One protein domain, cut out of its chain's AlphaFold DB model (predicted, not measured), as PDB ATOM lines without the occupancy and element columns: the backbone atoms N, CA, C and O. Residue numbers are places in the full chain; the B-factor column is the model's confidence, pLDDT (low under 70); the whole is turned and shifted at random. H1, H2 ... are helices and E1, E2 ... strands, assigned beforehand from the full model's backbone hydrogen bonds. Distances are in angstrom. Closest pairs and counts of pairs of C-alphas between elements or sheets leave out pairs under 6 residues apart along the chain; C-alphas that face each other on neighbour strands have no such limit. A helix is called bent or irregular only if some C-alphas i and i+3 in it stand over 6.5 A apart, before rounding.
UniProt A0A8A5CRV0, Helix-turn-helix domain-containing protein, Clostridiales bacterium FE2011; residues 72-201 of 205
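AT A GLANCE: This is residues 72 to 201 of the 205 residues of the protein "Helix-turn-helix domain-containing protein" of Clostridiales bacterium FE2011 (UniProt A0A8A5CRV0). The chain winds in stacked turns, a solenoid whose parallel strands pile up from E2 to E9, with E5, E7 and E8 bending round the coil. At one end the winding is looser: E1 pairs beside E2, and the long unnamed stretch 85 to 110 leads to the small helix H1, away from the sheet. The printed part has 130 residues and is mostly strand by class, with nine named strands and one named helix, H1, which comes between E1 and E2 along the chain; the strands make one branched sheet in which each neighbour pair is parallel. The whole is compact, with a radius of gyration of the C-alphas of 14.7 A and spans of 45 by 36 by 24 A.

IN THESE COORDINATES: Start with the longest strand, E7, residues 160 to 175: find C-alpha 160 at (7.794, -23.148, 3.290). E7 bends by 172 degrees at residue 167, and its end C-alphas are 6.4 A apart. E8, residues 177 to 191, bends by 165 degrees at residue 184, and its end C-alphas are 5.9 A apart. E9, residues 195 to 201, runs 13.5 A to C-alpha 201 at (1.515, -4.218, 2.704). E5, residues 144 to 151, spans 14.2 A and bends by 102 degrees at residue 147. The shorter strands are E6, 155 to 157, E4, 138 to 140, E3, 127 to 129, E2, 121 to 124, and E1, 81 to 84, with C-alpha 81 at (19.620, -17.608, 21.504). H1, residues 111 to 114, is irregular, but only just: C-alphas 111 and 114 are 6.9 A apart.

HOW THE PARTS SIT: Look first at E7, which has E5 and E6 on one side and E8 on the other. N 149 and O 165 are 2.9 A apart between E5 and E7, N 157 and O 174 2.8 A between E6 and E7, and N 166 and O 183 2.8 A between E7 and E8. E9 is an edge strand beside E8, with N 201 and O 184 at 2.8 A. E4 is beside E6, N 140 to O 156 at 2.8 A, and E2 beside E4, N 124 to O 139 at 2.9 A. Edge strand E1 is beside E2, N 82 to O 121 at 2.9 A. Edge strand E3 is beside E5, N 145 to O 128 at 2.9 A. E1, H1 and E2 form a strand-helix-strand unit, two parallel neighbour strands with a helix between, and its crossover is right-handed. H1 is not on the sheet; it is too short for an O i to N i+4 pair, and its one O i to N i+3 pair is not within hydrogen-bond range.

THE WHOLE: The two C-alphas farthest apart, of Gly 89 and Ile 201, are 45.2 A apart. The printed part has no cut, and the link from E1 to H1, 26 residues, is long. Mean pLDDT of the printed part is 74.7; residues under 70 include 93 to 121.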
ATOM      1  N   GLY A  72      28.984 -31.118  16.564       53.34
ATOM      2  CA  GLY A  72      28.164 -29.950  16.225       53.34
ATOM      3  C   GLY A  72      28.127 -28.839  17.285       53.34
ATOM      4  O   GLY A  72      27.562 -27.790  17.002       53.34
ATOM      5  N   ALA A  73      28.757 -29.005  18.455       55.50
ATOM      6  CA  ALA A  73      28.831 -27.980  19.506       55.50
ATOM      7  C   ALA A  73      29.494 -26.674  19.033       55.50
ATOM      8  O   ALA A  73      29.108 -25.603  19.480       55.50
ATOM      9  N   GLU A  74      30.412 -26.736  18.062       56.66
ATOM     10  CA  GLU A  74      30.982 -25.543  17.413       56.66
ATOM     11  C   GLU A  74      29.931 -24.676  16.692       56.66
ATOM     12  O   GLU A  74      30.169 -23.494  16.454       56.66
ATOM     13  N   MET A  75      28.764 -25.234  16.347       55.84
ATOM     14  CA  MET A  75      27.652 -24.471  15.764       55.84
ATOM     15  C   MET A  75      26.824 -23.724  16.815       55.84
ATOM     16  O   MET A  75      26.097 -22.798  16.463       55.84
ATOM     17  N   ILE A  76      26.912 -24.116  18.088       68.06
ATOM     18  CA  ILE A  76      26.152 -23.505  19.177       68.06
ATOM     19  C   ILE A  76      27.016 -22.396  19.776       68.06
ATOM     20  O   ILE A  76      27.975 -22.651  20.504       68.06
ATOM     21  N   LYS A  77      26.688 -21.146  19.443       68.12
ATOM     22  CA  LYS A  77      27.346 -19.980  20.035       68.12
ATOM     23  C   LYS A  77      26.881 -19.801  21.479       68.12
ATOM     24  O   LYS A  77      25.736 -20.090  21.810       68.12
ATOM     25  N   ASN A  78      27.776 -19.296  22.322       69.25
ATOM     26  CA  ASN A  78      27.427 -18.870  23.672       69.25
ATOM     27  C   ASN A  78      26.804 -17.464  23.613       69.25
ATOM     28  O   ASN A  78      27.507 -16.466  23.770       69.25
ATOM     29  N   ASP A  79      25.519 -17.405  23.275       73.31
ATOM     30  CA  ASP A  79      24.695 -16.199  23.156       73.31
ATOM     31  C   ASP A  79      23.286 -16.445  23.737       73.31
ATOM     32  O   ASP A  79      22.942 -17.572  24.089       73.31
ATOM     33  N   ASP A  80      22.458 -15.400  23.823       66.50
ATOM     34  CA  ASP A  80      21.096 -15.467  24.390       66.50
ATOM     35  C   ASP A  80      20.055 -16.090  23.426       66.50
ATOM     36  O   ASP A  80      18.867 -15.764  23.468       66.50
ATOM     37  N   VAL A  81      20.487 -16.959  22.502       69.25
ATOM     38  CA  VAL A  81      19.620 -17.608  21.504       69.25
ATOM     39  C   VAL A  81      19.243 -19.012  21.969       69.25
ATOM     40  O   VAL A  81      20.099 -19.879  22.161       69.25
ATOM     41  N   ILE A  82      17.940 -19.278  22.065       72.62
ATOM     42  CA  ILE A  82      17.419 -20.620  22.325       72.62
ATOM     43  C   ILE A  82      17.533 -21.432  21.031       72.62
ATOM     44  O   ILE A  82      16.891 -21.122  20.027       72.62
ATOM     45  N   ARG A  83      18.351 -22.488  21.047       74.75
ATOM     46  CA  ARG A  83      18.537 -23.383  19.896       74.75
ATOM     47  C   ARG A  83      17.823 -24.699  20.112       74.75
ATOM     48  O   ARG A  83      18.036 -25.364  21.122       74.75
ATOM     49  N   ILE A  84      17.022 -25.093  19.130       75.75
ATOM     50  CA  ILE A  84      16.290 -26.359  19.154       75.75
ATOM     51  C   ILE A  84      16.836 -27.234  18.034       75.75
ATOM     52  O   ILE A  84      16.784 -26.871  16.857       75.75
ATOM     53  N   VAL A  85      17.415 -28.370  18.425       73.00
ATOM     54  CA  VAL A  85      18.165 -29.271  17.544       73.00
ATOM     55  C   VAL A  85      17.647 -30.697  17.644       73.00
ATOM     56  O   VAL A  85      17.265 -31.161  18.717       73.00
ATOM     57  N   GLN A  86      17.698 -31.425  16.529       71.19
ATOM     58  CA  GLN A  86      17.511 -32.870  16.533       71.19
ATOM     59  C   GLN A  86      18.863 -33.567  16.730       71.19
ATOM     60  O   GLN A  86      19.838 -33.274  16.033       71.19
ATOM     61  N   LEU A  87      18.912 -34.517  17.664       70.25
ATOM     62  CA  LEU A  87      20.095 -35.327  17.942       70.25
ATOM     63  C   LEU A  87      19.893 -36.770  17.463       70.25
ATOM     64  O   LEU A  87      18.826 -37.354  17.647       70.25
ATOM     65  N   GLN A  88      20.943 -37.364  16.896       62.84
ATOM     66  CA  GLN A  88      21.071 -38.814  16.748       62.84
ATOM     67  C   GLN A  88      22.287 -39.264  17.560       62.84
ATOM     68  O   GLN A  88      23.429 -39.033  17.162       62.84
ATOM     69  N   GLY A  89      22.050 -39.876  18.722       67.25
ATOM     70  CA  GLY A  89      23.116 -40.071  19.706       67.25
ATOM     71  C   GLY A  89      23.690 -38.718  20.145       67.25
ATOM     72  O   GLY A  89      22.936 -37.826  20.516       67.25
ATOM     73  N   HIS A  90      25.012 -38.548  20.054       62.06
ATOM     74  CA  HIS A  90      25.719 -37.306  20.417       62.06
ATOM     75  C   HIS A  90      25.925 -36.332  19.241       62.06
ATOM     76  O   HIS A  90      26.688 -35.372  19.361       62.06
ATOM     77  N   ARG A  91      25.284 -36.585  18.094       63.66
ATOM     78  CA  ARG A  91      25.473 -35.813  16.862       63.66
ATOM     79  C   ARG A  91      24.261 -34.941  16.563       63.66
ATOM     80  O   ARG A  91      23.149 -35.463  16.452       63.66
ATOM     81  N   ILE A  92      24.488 -33.644  16.357       71.38
ATOM     82  CA  ILE A  92      23.462 -32.720  15.858       71.38
ATOM     83  C   ILE A  92      23.205 -33.008  14.381       71.38
ATOM     84  O   ILE A  92      24.115 -32.969  13.546       71.38
ATOM     85  N   LEU A  93      21.949 -33.286  14.042       67.25
ATOM     86  CA  LEU A  93      21.523 -33.442  12.660       67.25
ATOM     87  C   LEU A  93      21.379 -32.052  12.027       67.25
ATOM     88  O   LEU A  93      20.425 -31.332  12.292       67.25
ATOM     89  N   LYS A  94      22.342 -31.669  11.177       57.22
ATOM     90  CA  LYS A  94      22.334 -30.376  10.457       57.22
ATOM     91  C   LYS A  94      21.281 -30.303   9.346       57.22
ATOM     92  O   LYS A  94      20.932 -29.222   8.892       57.22
ATOM     93  N   ALA A  95      20.821 -31.460   8.889       52.44
ATOM     94  CA  ALA A  95      19.765 -31.621   7.910       52.44
ATOM     95  C   ALA A  95      19.002 -32.895   8.263       52.44
ATOM     96  O   ALA A  95      19.614 -33.904   8.625       52.44
ATOM     97  N   ILE A  96      17.679 -32.849   8.147       52.91
ATOM     98  CA  ILE A  96      16.839 -34.033   8.282       52.91
ATOM     99  C   ILE A  96      17.193 -34.965   7.105       52.91
ATOM    100  O   ILE A  96      17.032 -34.553   5.951       52.91
ATOM    101  N   PRO A  97      17.715 -36.186   7.340       49.69
ATOM    102  CA  PRO A  97      17.989 -37.131   6.262       49.69
ATOM    103  C   PRO A  97      16.719 -37.358   5.441       49.69
ATOM    104  O   PRO A  97      15.640 -37.476   6.016       49.69
ATOM    105  N   ALA A  98      16.817 -37.473   4.114       50.62
ATOM    106  CA  ALA A  98      15.643 -37.636   3.244       50.62
ATOM    107  C   ALA A  98      14.747 -38.843   3.615       50.62
ATOM    108  O   ALA A  98      13.571 -38.874   3.251       50.62
ATOM    109  N   SER A  99      15.294 -39.821   4.346       53.03
ATOM    110  CA  SER A  99      14.586 -40.978   4.902       53.03
ATOM    111  C   SER A  99      13.741 -40.668   6.147       53.03
ATOM    112  O   SER A  99      12.798 -41.400   6.428       53.03
ATOM    113  N   GLN A 100      14.027 -39.584   6.871       53.09
ATOM    114  CA  GLN A 100      13.272 -39.085   8.023       53.09
ATOM    115  C   GLN A 100      12.316 -37.966   7.582       53.09
ATOM    116  O   GLN A 100      12.393 -36.829   8.031       53.09
ATOM    117  N   LYS A 101      11.385 -38.258   6.670       45.69
ATOM    118  CA  LYS A 101      10.313 -37.296   6.376       45.69
ATOM    119  C   LYS A 101       9.442 -37.120   7.626       45.69
ATOM    120  O   LYS A 101       8.860 -38.087   8.100       45.69
ATOM    121  N   ASN A 102       9.344 -35.879   8.103       48.25
ATOM    122  CA  ASN A 102       8.462 -35.419   9.182       48.25
ATOM    123  C   ASN A 102       8.824 -35.875  10.602       48.25
ATOM    124  O   ASN A 102       8.025 -36.520  11.275       48.25
ATOM    125  N   VAL A 103       9.976 -35.438  11.114       50.66
ATOM    126  CA  VAL A 103      10.085 -35.219  12.565       50.66
ATOM    127  C   VAL A 103       9.717 -33.760  12.821       50.66
ATOM    128  O   VAL A 103      10.552 -32.867  12.703       50.66
ATOM    129  N   SER A 104       8.433 -33.500  13.063       47.78
ATOM    130  CA  SER A 104       7.996 -32.224  13.623       47.78
ATOM    131  C   SER A 104       8.208 -32.275  15.130       47.78
ATOM    132  O   SER A 104       7.836 -33.244  15.791       47.78
ATOM    133  N   PHE A 105       8.827 -31.246  15.686       49.91
ATOM    134  CA  PHE A 105       8.746 -30.992  17.115       49.91
ATOM    135  C   PHE A 105       7.813 -29.804  17.297       49.91
ATOM    136  O   PHE A 105       7.938 -28.781  16.626       49.91
ATOM    137  N   SER A 106       6.825 -29.972  18.167       44.03
ATOM    138  CA  SER A 106       5.936 -28.877  18.523       44.03
ATOM    139  C   SER A 106       6.623 -28.040  19.593       44.03
ATOM    140  O   SER A 106       7.033 -28.562  20.631       44.03
ATOM    141  N   ILE A 107       6.768 -26.747  19.320       52.88
ATOM    142  CA  ILE A 107       7.146 -25.760  20.326       52.88
ATOM    143  C   ILE A 107       5.869 -25.000  20.645       52.88
ATOM    144  O   ILE A 107       5.418 -24.166  19.861       52.88
ATOM    145  N   ALA A 108       5.267 -25.328  21.783       47.66
ATOM    146  CA  ALA A 108       4.122 -24.600  22.296       47.66
ATOM    147  C   ALA A 108       4.614 -23.525  23.267       47.66
ATOM    148  O   ALA A 108       5.211 -23.838  24.297       47.66
ATOM    149  N   PHE A 109       4.335 -22.265  22.949       55.72
ATOM    150  CA  PHE A 109       4.434 -21.176  23.914       55.72
ATOM    151  C   PHE A 109       3.075 -21.059  24.631       55.72
ATOM    152  O   PHE A 109       2.055 -20.912  23.953       55.72
ATOM    153  N   PRO A 110       3.009 -21.179  25.972       46.06
ATOM    154  CA  PRO A 110       1.775 -20.984  26.732       46.06
ATOM    155  C   PRO A 110       1.089 -19.655  26.390       46.06
ATOM    156  O   PRO A 110       1.765 -18.649  26.183       46.06
ATOM    157  N   ARG A 111      -0.253 -19.624  26.394       44.12
ATOM    158  CA  ARG A 111      -1.048 -18.412  26.089       44.12
ATOM    159  C   ARG A 111      -0.650 -17.195  26.937       44.12
ATOM    160  O   ARG A 111      -0.741 -16.070  26.457       44.12
ATOM    161  N   ASP A 112      -0.167 -17.428  28.156       50.91
ATOM    162  CA  ASP A 112       0.206 -16.387  29.118       50.91
ATOM    163  C   ASP A 112       1.685 -15.968  29.064       50.91
ATOM    164  O   ASP A 112       2.093 -15.078  29.808       50.91
ATOM    165  N   CYS A 113       2.498 -16.521  28.152       50.28
ATOM    166  CA  CYS A 113       3.881 -16.056  27.944       50.28
ATOM    167  C   CYS A 113       3.976 -14.611  27.410       50.28
ATOM    168  O   CYS A 113       5.074 -14.067  27.313       50.28
ATOM    169  N   ASN A 114       2.840 -13.984  27.093       50.66
ATOM    170  CA  ASN A 114       2.738 -12.663  26.476       50.66
ATOM    171  C   ASN A 114       2.152 -11.565  27.379       50.66
ATOM    172  O   ASN A 114       1.833 -10.496  26.867       50.66
ATOM    173  N   GLN A 115       2.014 -11.769  28.694       46.19
ATOM    174  CA  GLN A 115       1.443 -10.706  29.538       46.19
ATOM    175  C   GLN A 115       2.403  -9.522  29.777       46.19
ATOM    176  O   GLN A 115       1.929  -8.410  29.974       46.19
ATOM    177  N   GLU A 116       3.727  -9.716  29.656       49.06
ATOM    178  CA  GLU A 116       4.730  -8.628  29.740       49.06
ATOM    179  C   GLU A 116       5.880  -8.742  28.705       49.06
ATOM    180  O   GLU A 116       6.865  -8.015  28.777       49.06
ATOM    181  N   THR A 117       5.741  -9.617  27.695       47.62
ATOM    182  CA  THR A 117       6.717  -9.923  26.615       47.62
ATOM    183  C   THR A 117       8.156 -10.189  27.073       47.62
ATOM    184  O   THR A 117       8.975  -9.284  27.216       47.62
ATOM    185  N   GLN A 118       8.526 -11.467  27.165       49.09
ATOM    186  CA  GLN A 118       9.932 -11.856  27.062       49.09
ATOM    187  C   GLN A 118      10.276 -12.046  25.582       49.09
ATOM    188  O   GLN A 118       9.784 -12.967  24.936       49.09
ATOM    189  N   TYR A 119      11.103 -11.155  25.036       53.47
ATOM    190  CA  TYR A 119      11.688 -11.317  23.709       53.47
ATOM    191  C   TYR A 119      12.792 -12.369  23.780       53.47
ATOM    192  O   TYR A 119      13.768 -12.189  24.508       53.47
ATOM    193  N   PHE A 120      12.668 -13.453  23.023       57.31
ATOM    194  CA  PHE A 120      13.730 -14.444  22.897       57.31
ATOM    195  C   PHE A 120      13.999 -14.721  21.421       57.31
ATOM    196  O   PHE A 120      13.094 -14.741  20.589       57.31
ATOM    197  N   LYS A 121      15.273 -14.924  21.088       65.75
ATOM    198  CA  LYS A 121      15.684 -15.332  19.745       65.75
ATOM    199  C   LYS A 121      15.661 -16.850  19.700       65.75
ATOM    200  O   LYS A 121      16.352 -17.483  20.499       65.75
ATOM    201  N   VAL A 122      14.884 -17.428  18.786       71.81
ATOM    202  CA  VAL A 122      14.866 -18.881  18.574       71.81
ATOM    203  C   VAL A 122      15.486 -19.212  17.231       71.81
ATOM    204  O   VAL A 122      15.106 -18.650  16.204       71.81
ATOM    205  N   GLU A 123      16.403 -20.173  17.240       75.19
ATOM    206  CA  GLU A 123      16.895 -20.813  16.028       75.19
ATOM    207  C   GLU A 123      16.485 -22.287  16.019       75.19
ATOM    208  O   GLU A 123      16.811 -23.063  16.925       75.19
ATOM    209  N   VAL A 124      15.752 -22.663  14.975       75.69
ATOM    210  CA  VAL A 124      15.121 -23.973  14.861       75.69
ATOM    211  C   VAL A 124      15.733 -24.777  13.717       75.69
ATOM    212  O   VAL A 124      15.585 -24.427  12.546       75.69
ATOM    213  N   PHE A 125      16.368 -25.906  14.041       71.38
ATOM    214  CA  PHE A 125      16.895 -26.857  13.057       71.38
ATOM    215  C   PHE A 125      15.855 -27.943  12.753       71.38
ATOM    216  O   PHE A 125      15.953 -29.073  13.231       71.38
ATOM    217  N   GLY A 126      14.825 -27.584  11.986       72.44
ATOM    218  CA  GLY A 126      13.714 -28.469  11.637       72.44
ATOM    219  C   GLY A 126      12.447 -27.695  11.290       72.44
ATOM    220  O   GLY A 126      12.534 -26.554  10.851       72.44
ATOM    221  N   ASN A 127      11.280 -28.317  11.480       72.00
ATOM    222  CA  ASN A 127       9.985 -27.674  11.243       72.00
ATOM    223  C   ASN A 127       9.391 -27.135  12.552       72.00
ATOM    224  O   ASN A 127       9.506 -27.793  13.584       72.00
ATOM    225  N   VAL A 128       8.684 -26.009  12.479       74.81
ATOM    226  CA  VAL A 128       7.848 -25.469  13.562       74.81
ATOM    227  C   VAL A 128       6.382 -25.660  13.187       74.81
ATOM    228  O   VAL A 128       5.976 -25.229  12.112       74.81
ATOM    229  N   ILE A 129       5.595 -26.294  14.061       75.31
ATOM    230  CA  ILE A 129       4.135 -26.405  13.919       75.31
ATOM    231  C   ILE A 129       3.494 -26.019  15.252       75.31
ATOM    232  O   ILE A 129       3.797 -26.631  16.285       75.31
ATOM    233  N   THR A 130       2.642 -24.997  15.237       69.56
ATOM    234  CA  THR A 130       1.952 -24.487  16.426       69.56
ATOM    235  C   THR A 130       0.616 -23.853  16.057       69.56
ATOM    236  O   THR A 130       0.531 -23.118  15.089       69.56
ATOM    237  N   ASP A 131      -0.422 -24.050  16.863       69.81
ATOM    238  CA  ASP A 131      -1.702 -23.353  16.656       69.81
ATOM    239  C   ASP A 131      -1.656 -21.892  17.160       69.81
ATOM    240  O   ASP A 131      -2.621 -21.140  17.027       69.81
ATOM    241  N   GLY A 132      -0.553 -21.492  17.804       72.56
ATOM    242  CA  GLY A 132      -0.348 -20.157  18.364       72.56
ATOM    243  C   GLY A 132       0.403 -19.201  17.436       72.56
ATOM    244  O   GLY A 132       0.918 -19.582  16.385       72.56
ATOM    245  N   SER A 133       0.489 -17.936  17.849       79.31
ATOM    246  CA  SER A 133       1.323 -16.935  17.179       79.31
ATOM    247  C   SER A 133       2.778 -17.023  17.651       79.31
ATOM    248  O   SER A 133       3.045 -17.225  18.838       79.31
ATOM    249  N   ILE A 134       3.721 -16.814  16.740       79.19
ATOM    250  CA  ILE A 134       5.146 -16.666  17.032       79.19
ATOM    251  C   ILE A 134       5.433 -15.174  17.227       79.19
ATOM    252  O   ILE A 134       5.114 -14.374  16.354       79.19
ATOM    253  N   ASN A 135       6.031 -14.791  18.357       77.12
ATOM    254  CA  ASN A 135       6.419 -13.405  18.639       77.12
ATOM    255  C   ASN A 135       7.937 -13.334  18.880       77.12
ATOM    256  O   ASN A 135       8.438 -14.043  19.750       77.12
ATOM    257  N   GLY A 136       8.654 -12.498  18.123       73.75
ATOM    258  CA  GLY A 136      10.115 -12.341  18.174       73.75
ATOM    259  C   GLY A 136      10.816 -12.587  16.831       73.75
ATOM    260  O   GLY A 136      10.166 -12.916  15.839       73.75
ATOM    261  N   ASP A 137      12.145 -12.429  16.799       78.44
ATOM    262  CA  ASP A 137      12.969 -12.760  15.623       78.44
ATOM    263  C   ASP A 137      12.960 -14.271  15.367       78.44
ATOM    264  O   ASP A 137      13.225 -15.066  16.275       78.44
ATOM    265  N   VAL A 138      12.729 -14.671  14.114       78.44
ATOM    266  CA  VAL A 138      12.567 -16.084  13.749       78.44
ATOM    267  C   VAL A 138      13.622 -16.519  12.740       78.44
ATOM    268  O   VAL A 138      13.689 -15.981  11.634       78.44
ATOM    269  N   ILE A 139      14.391 -17.554  13.096       82.94
ATOM    270  CA  ILE A 139      15.248 -18.301  12.166       82.94
ATOM    271  C   ILE A 139      14.842 -19.778  12.190       82.94
ATOM    272  O   ILE A 139      14.987 -20.462  13.204       82.94
ATOM    273  N   CYS A 140      14.350 -20.288  11.064       82.25
ATOM    274  CA  CYS A 140      13.929 -21.677  10.906       82.25
ATOM    275  C   CYS A 140      14.589 -22.316   9.681       82.25
ATOM    276  O   CYS A 140      14.499 -21.815   8.561       82.25
ATOM    277  N   HIS A 141      15.239 -23.462   9.869       77.38
ATOM    278  CA  HIS A 141      15.912 -24.195   8.791       77.38
ATOM    279  C   HIS A 141      15.000 -25.203   8.065       77.38
ATOM    280  O   HIS A 141      15.460 -25.915   7.174       77.38
ATOM    281  N   GLY A 142      13.709 -25.244   8.405       80.25
ATOM    282  CA  GLY A 142      12.677 -26.055   7.756       80.25
ATOM    283  C   GLY A 142      11.411 -25.248   7.470       80.25
ATOM    284  O   GLY A 142      11.490 -24.084   7.084       80.25
ATOM    285  N   ASN A 143      10.248 -25.882   7.609       83.25
ATOM    286  CA  ASN A 143       8.947 -25.249   7.385       83.25
ATOM    287  C   ASN A 143       8.400 -24.619   8.671       83.25
ATOM    288  O   ASN A 143       8.693 -25.098   9.768       83.25
ATOM    289  N   ILE A 144       7.560 -23.595   8.536       85.56
ATOM    290  CA  ILE A 144       6.754 -23.057   9.637       85.56
ATOM    291  C   ILE A 144       5.274 -23.141   9.268       85.56
ATOM    292  O   ILE A 144       4.889 -22.711   8.182       85.56
ATOM    293  N   ASP A 145       4.478 -23.656  10.197       85.88
ATOM    294  CA  ASP A 145       3.017 -23.605  10.207       85.88
ATOM    295  C   ASP A 145       2.569 -23.013  11.555       85.88
ATOM    296  O   ASP A 145       2.910 -23.551  12.617       85.88
ATOM    297  N   CYS A 146       1.925 -21.843  11.523       83.81
ATOM    298  CA  CYS A 146       1.519 -21.114  12.726       83.81
ATOM    299  C   CYS A 146       0.280 -20.232  12.521       83.81
ATOM    300  O   CYS A 146      -0.146 -20.012  11.393       83.81
ATOM    301  N   SER A 147      -0.297 -19.676  13.597       86.38
ATOM    302  CA  SER A 147      -1.413 -18.726  13.450       86.38
ATOM    303  C   SER A 147      -0.941 -17.386  12.892       86.38
ATOM    304  O   SER A 147      -1.406 -16.964  11.844       86.38
ATOM    305  N   ASP A 148      -0.023 -16.702  13.575       87.81
ATOM    306  CA  ASP A 148       0.545 -15.428  13.121       87.81
ATOM    307  C   ASP A 148       2.049 -15.384  13.433       87.81
ATOM    308  O   ASP A 148       2.496 -16.045  14.371       87.81
ATOM    309  N   ILE A 149       2.819 -14.563  12.720       88.06
ATOM    310  CA  ILE A 149       4.206 -14.226  13.080       88.06
ATOM    311  C   ILE A 149       4.309 -12.722  13.311       88.06
ATOM    312  O   ILE A 149       4.018 -11.952  12.404       88.06
ATOM    313  N   ASN A 150       4.777 -12.306  14.487       86.31
ATOM    314  CA  ASN A 150       5.054 -10.912  14.827       86.31
ATOM    315  C   ASN A 150       6.533 -10.756  15.195       86.31
ATOM    316  O   ASN A 150       6.973 -11.229  16.241       86.31
ATOM    317  N   SER A 151       7.305 -10.076  14.358       82.81
ATOM    318  CA  SER A 151       8.739  -9.855  14.538       82.81
ATOM    319  C   SER A 151       9.068  -8.366  14.451       82.81
ATOM    320  O   SER A 151       8.550  -7.659  13.587       82.81
ATOM    321  N   SER A 152       9.964  -7.886  15.317       79.31
ATOM    322  CA  SER A 152      10.574  -6.551  15.199       79.31
ATOM    323  C   SER A 152      11.839  -6.539  14.331       79.31
ATOM    324  O   SER A 152      12.394  -5.477  14.067       79.31
ATOM    325  N   GLY A 153      12.316  -7.710  13.901       78.62
ATOM    326  CA  GLY A 153      13.478  -7.867  13.031       78.62
ATOM    327  C   GLY A 153      13.226  -8.854  11.883       78.62
ATOM    328  O   GLY A 153      12.072  -9.121  11.523       78.62
ATOM    329  N   PRO A 154      14.287  -9.357  11.227       83.88
ATOM    330  CA  PRO A 154      14.148 -10.203  10.050       83.88
ATOM    331  C   PRO A 154      13.553 -11.578  10.388       83.88
ATOM    332  O   PRO A 154      13.873 -12.178  11.413       83.88
ATOM    333  N   ILE A 155      12.745 -12.106   9.470       89.12
ATOM    334  CA  ILE A 155      12.213 -13.473   9.516       89.12
ATOM    335  C   ILE A 155      12.953 -14.284   8.452       89.12
ATOM    336  O   ILE A 155      12.903 -13.939   7.273       89.12
ATOM    337  N   GLN A 156      13.646 -15.352   8.846       90.25
ATOM    338  CA  GLN A 156      14.411 -16.208   7.936       90.25
ATOM    339  C   GLN A 156      13.944 -17.657   8.029       90.25
ATOM    340  O   GLN A 156      14.044 -18.292   9.075       90.25
ATOM    341  N   ILE A 157      13.449 -18.193   6.919       89.06
ATOM    342  CA  ILE A 157      12.898 -19.543   6.834       89.06
ATOM    343  C   ILE A 157      13.502 -20.231   5.606       89.06
ATOM    344  O   ILE A 157      13.386 -19.751   4.485       89.06
ATOM    345  N   SER A 158      14.169 -21.366   5.780       85.00
ATOM    346  CA  SER A 158      14.756 -22.098   4.643       85.00
ATOM    347  C   SER A 158      13.715 -22.903   3.852       85.00
ATOM    348  O   SER A 158      13.945 -23.232   2.685       85.00
ATOM    349  N   GLY A 159      12.586 -23.241   4.481       86.31
ATOM    350  CA  GLY A 159      11.468 -23.976   3.893       86.31
ATOM    351  C   GLY A 159      10.241 -23.110   3.601       86.31
ATOM    352  O   GLY A 159      10.337 -21.905   3.357       86.31
ATOM    353  N   ASN A 160       9.084 -23.767   3.574       89.06
ATOM    354  CA  ASN A 160       7.794 -23.148   3.290       89.06
ATOM    355  C   ASN A 160       7.194 -22.531   4.559       89.06
ATOM    356  O   ASN A 160       7.372 -23.064   5.655       89.06
ATOM    357  N   LEU A 161       6.454 -21.440   4.393       91.44
ATOM    358  CA  LEU A 161       5.749 -20.737   5.457       91.44
ATOM    359  C   LEU A 161       4.233 -20.786   5.223       91.44
ATOM    360  O   LEU A 161       3.762 -20.472   4.131       91.44
ATOM    361  N   SER A 162       3.480 -21.139   6.259       92.12
ATOM    362  CA  SER A 162       2.035 -20.939   6.356       92.12
ATOM    363  C   SER A 162       1.724 -20.205   7.660       92.12
ATOM    364  O   SER A 162       2.207 -20.585   8.729       92.12
ATOM    365  N   ALA A 163       1.004 -19.091   7.541       90.88
ATOM    366  CA  ALA A 163       0.564 -18.272   8.664       90.88
ATOM    367  C   ALA A 163      -0.616 -17.404   8.231       90.88
ATOM    368  O   ALA A 163      -0.595 -16.885   7.121       90.88
ATOM    369  N   ASN A 164      -1.606 -17.164   9.095       90.56
ATOM    370  CA  ASN A 164      -2.704 -16.246   8.773       90.56
ATOM    371  C   ASN A 164      -2.182 -14.825   8.554       90.56
ATOM    372  O   ASN A 164      -2.531 -14.205   7.549       90.56
ATOM    373  N   ARG A 165      -1.335 -14.308   9.452       91.69
ATOM    374  CA  ARG A 165      -0.694 -12.996   9.280       91.69
ATOM    375  C   ARG A 165       0.795 -13.038   9.570       91.69
ATOM    376  O   ARG A 165       1.246 -13.727  10.484       91.69
ATOM    377  N   ILE A 166       1.555 -12.259   8.815       92.31
ATOM    378  CA  ILE A 166       2.995 -12.084   8.989       92.31
ATOM    379  C   ILE A 166       3.267 -10.594   9.137       92.31
ATOM    380  O   ILE A 166       3.102  -9.839   8.186       92.31
ATOM    381  N   ASN A 167       3.716 -10.177  10.313       89.38
ATOM    382  CA  ASN A 167       4.099  -8.811  10.623       89.38
ATOM    383  C   ASN A 167       5.586  -8.769  10.992       89.38
ATOM    384  O   ASN A 167       5.972  -9.151  12.094       89.38
ATOM    385  N   ALA A 168       6.426  -8.305  10.071       85.69
ATOM    386  CA  ALA A 168       7.827  -7.995  10.320       85.69
ATOM    387  C   ALA A 168       8.005  -6.471  10.313       85.69
ATOM    388  O   ALA A 168       8.241  -5.893   9.253       85.69
ATOM    389  N   MET A 169       7.892  -5.824  11.478       73.38
ATOM    390  CA  MET A 169       7.874  -4.362  11.665       73.38
ATOM    391  C   MET A 169       9.139  -3.676  11.103       73.38
ATOM    392  O   MET A 169      10.105  -3.441  11.821       73.38
ATOM    393  N   GLY A 170       9.165  -3.386   9.798       72.81
ATOM    394  CA  GLY A 170      10.361  -2.907   9.091       72.81
ATOM    395  C   GLY A 170      11.409  -3.993   8.777       72.81
ATOM    396  O   GLY A 170      12.471  -3.690   8.236       72.81
ATOM    397  N   GLY A 171      11.129  -5.258   9.101       83.19
ATOM    398  CA  GLY A 171      12.021  -6.394   8.870       83.19
ATOM    399  C   GLY A 171      11.894  -6.986   7.463       83.19
ATOM    400  O   GLY A 171      10.870  -6.843   6.792       83.19
ATOM    401  N   LYS A 172      12.941  -7.692   7.017       90.19
ATOM    402  CA  LYS A 172      12.920  -8.493   5.783       90.19
ATOM    403  C   LYS A 172      12.425  -9.911   6.076       90.19
ATOM    404  O   LYS A 172      12.949 -10.562   6.980       90.19
ATOM    405  N   LEU A 173      11.485 -10.402   5.275       92.12
ATOM    406  CA  LEU A 173      11.052 -11.797   5.241       92.12
ATOM    407  C   LEU A 173      11.832 -12.556   4.160       92.12
ATOM    408  O   LEU A 173      11.832 -12.153   2.999       92.12
ATOM    409  N   VAL A 174      12.478 -13.662   4.523       93.12
ATOM    410  CA  VAL A 174      13.153 -14.580   3.598       93.12
ATOM    411  C   VAL A 174      12.546 -15.968   3.757       93.12
ATOM    412  O   VAL A 174      12.572 -16.513   4.857       93.12
ATOM    413  N   CYS A 175      12.007 -16.547   2.683       92.25
ATOM    414  CA  CYS A 175      11.422 -17.891   2.709       92.25
ATOM    415  C   CYS A 175      11.566 -18.642   1.374       92.25
ATOM    416  O   CYS A 175      11.944 -18.065   0.350       92.25
ATOM    417  N   ARG A 176      11.284 -19.955   1.353       91.94
ATOM    418  CA  ARG A 176      11.200 -20.704   0.088       91.94
ATOM    419  C   ARG A 176       9.897 -20.414  -0.642       91.94
ATOM    420  O   ARG A 176       9.947 -20.123  -1.829       91.94
ATOM    421  N   SER A 177       8.761 -20.554   0.031       92.44
ATOM    422  CA  SER A 177       7.416 -20.333  -0.516       92.44
ATOM    423  C   SER A 177       6.465 -19.970   0.620       92.44
ATOM    424  O   SER A 177       6.671 -20.428   1.746       92.44
ATOM    425  N   ILE A 178       5.428 -19.191   0.330       93.44
ATOM    426  CA  ILE A 178       4.354 -18.857   1.273       93.44
ATOM    427  C   ILE A 178       3.087 -19.537   0.761       93.44
ATOM    428  O   ILE A 178       2.578 -19.165  -0.293       93.44
ATOM    429  N   ALA A 179       2.634 -20.572   1.469       87.31
ATOM    430  CA  ALA A 179       1.599 -21.484   0.983       87.31
ATOM    431  C   ALA A 179       0.188 -20.898   1.094       87.31
ATOM    432  O   ALA A 179      -0.576 -20.984   0.137       87.31
ATOM    433  N   GLU A 180      -0.135 -20.306   2.245       85.62
ATOM    434  CA  GLU A 180      -1.388 -19.594   2.504       85.62
ATOM    435  C   GLU A 180      -1.131 -18.514   3.555       85.62
ATOM    436  O   GLU A 180      -0.606 -18.806   4.635       85.62
ATOM    437  N   CYS A 181      -1.474 -17.270   3.215       91.44
ATOM    438  CA  CYS A 181      -1.421 -16.139   4.126       91.44
ATOM    439  C   CYS A 181      -2.532 -15.127   3.827       91.44
ATOM    440  O   CYS A 181      -2.824 -14.811   2.672       91.44
ATOM    441  N   HIS A 182      -3.185 -14.600   4.859       92.44
ATOM    442  CA  HIS A 182      -4.167 -13.537   4.678       92.44
ATOM    443  C   HIS A 182      -3.478 -12.181   4.526       92.44
ATOM    444  O   HIS A 182      -3.785 -11.451   3.588       92.44
ATOM    445  N   GLU A 183      -2.527 -11.856   5.399       92.62
ATOM    446  CA  GLU A 183      -1.874 -10.547   5.411       92.62
ATOM    447  C   GLU A 183      -0.367 -10.658   5.633       92.62
ATOM    448  O   GLU A 183       0.086 -11.288   6.586       92.62
ATOM    449  N   ILE A 184       0.407  -9.995   4.776       92.81
ATOM    450  CA  ILE A 184       1.855  -9.858   4.928       92.81
ATOM    451  C   ILE A 184       2.198  -8.378   5.034       92.81
ATOM    452  O   ILE A 184       1.979  -7.624   4.089       92.81
ATOM    453  N   GLN A 185       2.787  -7.983   6.154       92.19
ATOM    454  CA  GLN A 185       3.342  -6.660   6.388       92.19
ATOM    455  C   GLN A 185       4.834  -6.779   6.697       92.19
ATOM    456  O   GLN A 185       5.232  -7.362   7.704       92.19
ATOM    457  N   CYS A 186       5.674  -6.232   5.825       90.06
ATOM    458  CA  CYS A 186       7.128  -6.237   5.998       90.06
ATOM    459  C   CYS A 186       7.793  -5.175   5.115       90.06
ATOM    460  O   CYS A 186       7.183  -4.689   4.160       90.06
ATOM    461  N   ALA A 187       9.060  -4.852   5.384       89.62
ATOM    462  CA  ALA A 187       9.816  -3.920   4.542       89.62
ATOM    463  C   ALA A 187      10.234  -4.539   3.200       89.62
ATOM    464  O   ALA A 187      10.306  -3.852   2.185       89.62
ATOM    465  N   ALA A 188      10.537  -5.839   3.187       90.75
ATOM    466  CA  ALA A 188      10.943  -6.556   1.983       90.75
ATOM    467  C   ALA A 188      10.645  -8.054   2.098       90.75
ATOM    468  O   ALA A 188      10.789  -8.633   3.175       90.75
ATOM    469  N   ILE A 189      10.320  -8.687   0.969       91.69
ATOM    470  CA  ILE A 189      10.136 -10.139   0.855       91.69
ATOM    471  C   ILE A 189      11.146 -10.681  -0.155       91.69
ATOM    472  O   ILE A 189      11.212 -10.216  -1.289       91.69
ATOM    473  N   GLU A 190      11.914 -11.690   0.244       93.06
ATOM    474  CA  GLU A 190      12.689 -12.535  -0.658       93.06
ATOM    475  C   GLU A 190      12.132 -13.956  -0.594       93.06
ATOM    476  O   GLU A 190      12.304 -14.672   0.393       93.06
ATOM    477  N   CYS A 191      11.446 -14.357  -1.658       91.81
ATOM    478  CA  CYS A 191      10.861 -15.680  -1.790       91.81
ATOM    479  C   CYS A 191      11.428 -16.367  -3.031       91.81
ATOM    480  O   CYS A 191      11.529 -15.750  -4.091       91.81
ATOM    481  N   LYS A 192      11.824 -17.637  -2.902       89.44
ATOM    482  CA  LYS A 192      12.399 -18.410  -4.021       89.44
ATOM    483  C   LYS A 192      11.350 -19.081  -4.911       89.44
ATOM    484  O   LYS A 192      11.670 -19.466  -6.030       89.44
ATOM    485  N   GLY A 193      10.148 -19.279  -4.393       90.75
ATOM    486  CA  GLY A 193       9.013 -19.904  -5.056       90.75
ATOM    487  C   GLY A 193       7.759 -19.061  -4.867       90.75
ATOM    488  O   GLY A 193       7.845 -17.841  -4.728       90.75
ATOM    489  N   ASP A 194       6.603 -19.712  -4.845       91.94
ATOM    490  CA  ASP A 194       5.324 -19.009  -4.907       91.94
ATOM    491  C   ASP A 194       4.962 -18.315  -3.586       91.94
ATOM    492  O   ASP A 194       5.302 -18.785  -2.496       91.94
ATOM    493  N   ILE A 195       4.261 -17.186  -3.703       92.31
ATOM    494  CA  ILE A 195       3.650 -16.463  -2.585       92.31
ATOM    495  C   ILE A 195       2.145 -16.440  -2.813       92.31
ATOM    496  O   ILE A 195       1.666 -15.814  -3.757       92.31
ATOM    497  N   HIS A 196       1.399 -17.096  -1.932       92.19
ATOM    498  CA  HIS A 196      -0.057 -17.048  -1.910       92.19
ATOM    499  C   HIS A 196      -0.506 -16.189  -0.724       92.19
ATOM    500  O   HIS A 196      -0.546 -16.652   0.417       92.19
ATOM    501  N   ALA A 197      -0.824 -14.923  -1.001       91.31
ATOM    502  CA  ALA A 197      -1.261 -13.957   0.000       91.31
ATOM    503  C   ALA A 197      -2.504 -13.186  -0.462       91.31
ATOM    504  O   ALA A 197      -2.609 -12.853  -1.642       91.31
ATOM    505  N   THR A 198      -3.430 -12.883   0.456       92.69
ATOM    506  CA  THR A 198      -4.611 -12.055   0.126       92.69
ATOM    507  C   THR A 198      -4.250 -10.570   0.096       92.69
ATOM    508  O   THR A 198      -4.539  -9.884  -0.880       92.69
ATOM    509  N   ASN A 199      -3.575 -10.090   1.142       88.75
ATOM    510  CA  ASN A 199      -3.146  -8.708   1.304       88.75
ATOM    511  C   ASN A 199      -1.634  -8.651   1.534       88.75
ATOM    512  O   ASN A 199      -1.092  -9.369   2.374       88.75
ATOM    513  N   MET A 200      -0.949  -7.768   0.810       89.00
ATOM    514  CA  MET A 200       0.474  -7.487   1.010       89.00
ATOM    515  C   MET A 200       0.673  -5.985   1.181       89.00
ATOM    516  O   MET A 200       0.275  -5.199   0.322       89.00
ATOM    517  N   ILE A 201       1.285  -5.600   2.296       85.88
ATOM    518  CA  ILE A 201       1.515  -4.218   2.704       85.88
ATOM    519  C   ILE A 201       3.025  -4.017   2.836       85.88
ATOM    520  O   ILE A 201       3.683  -4.645   3.665       85.88
TER     521      ILE A 201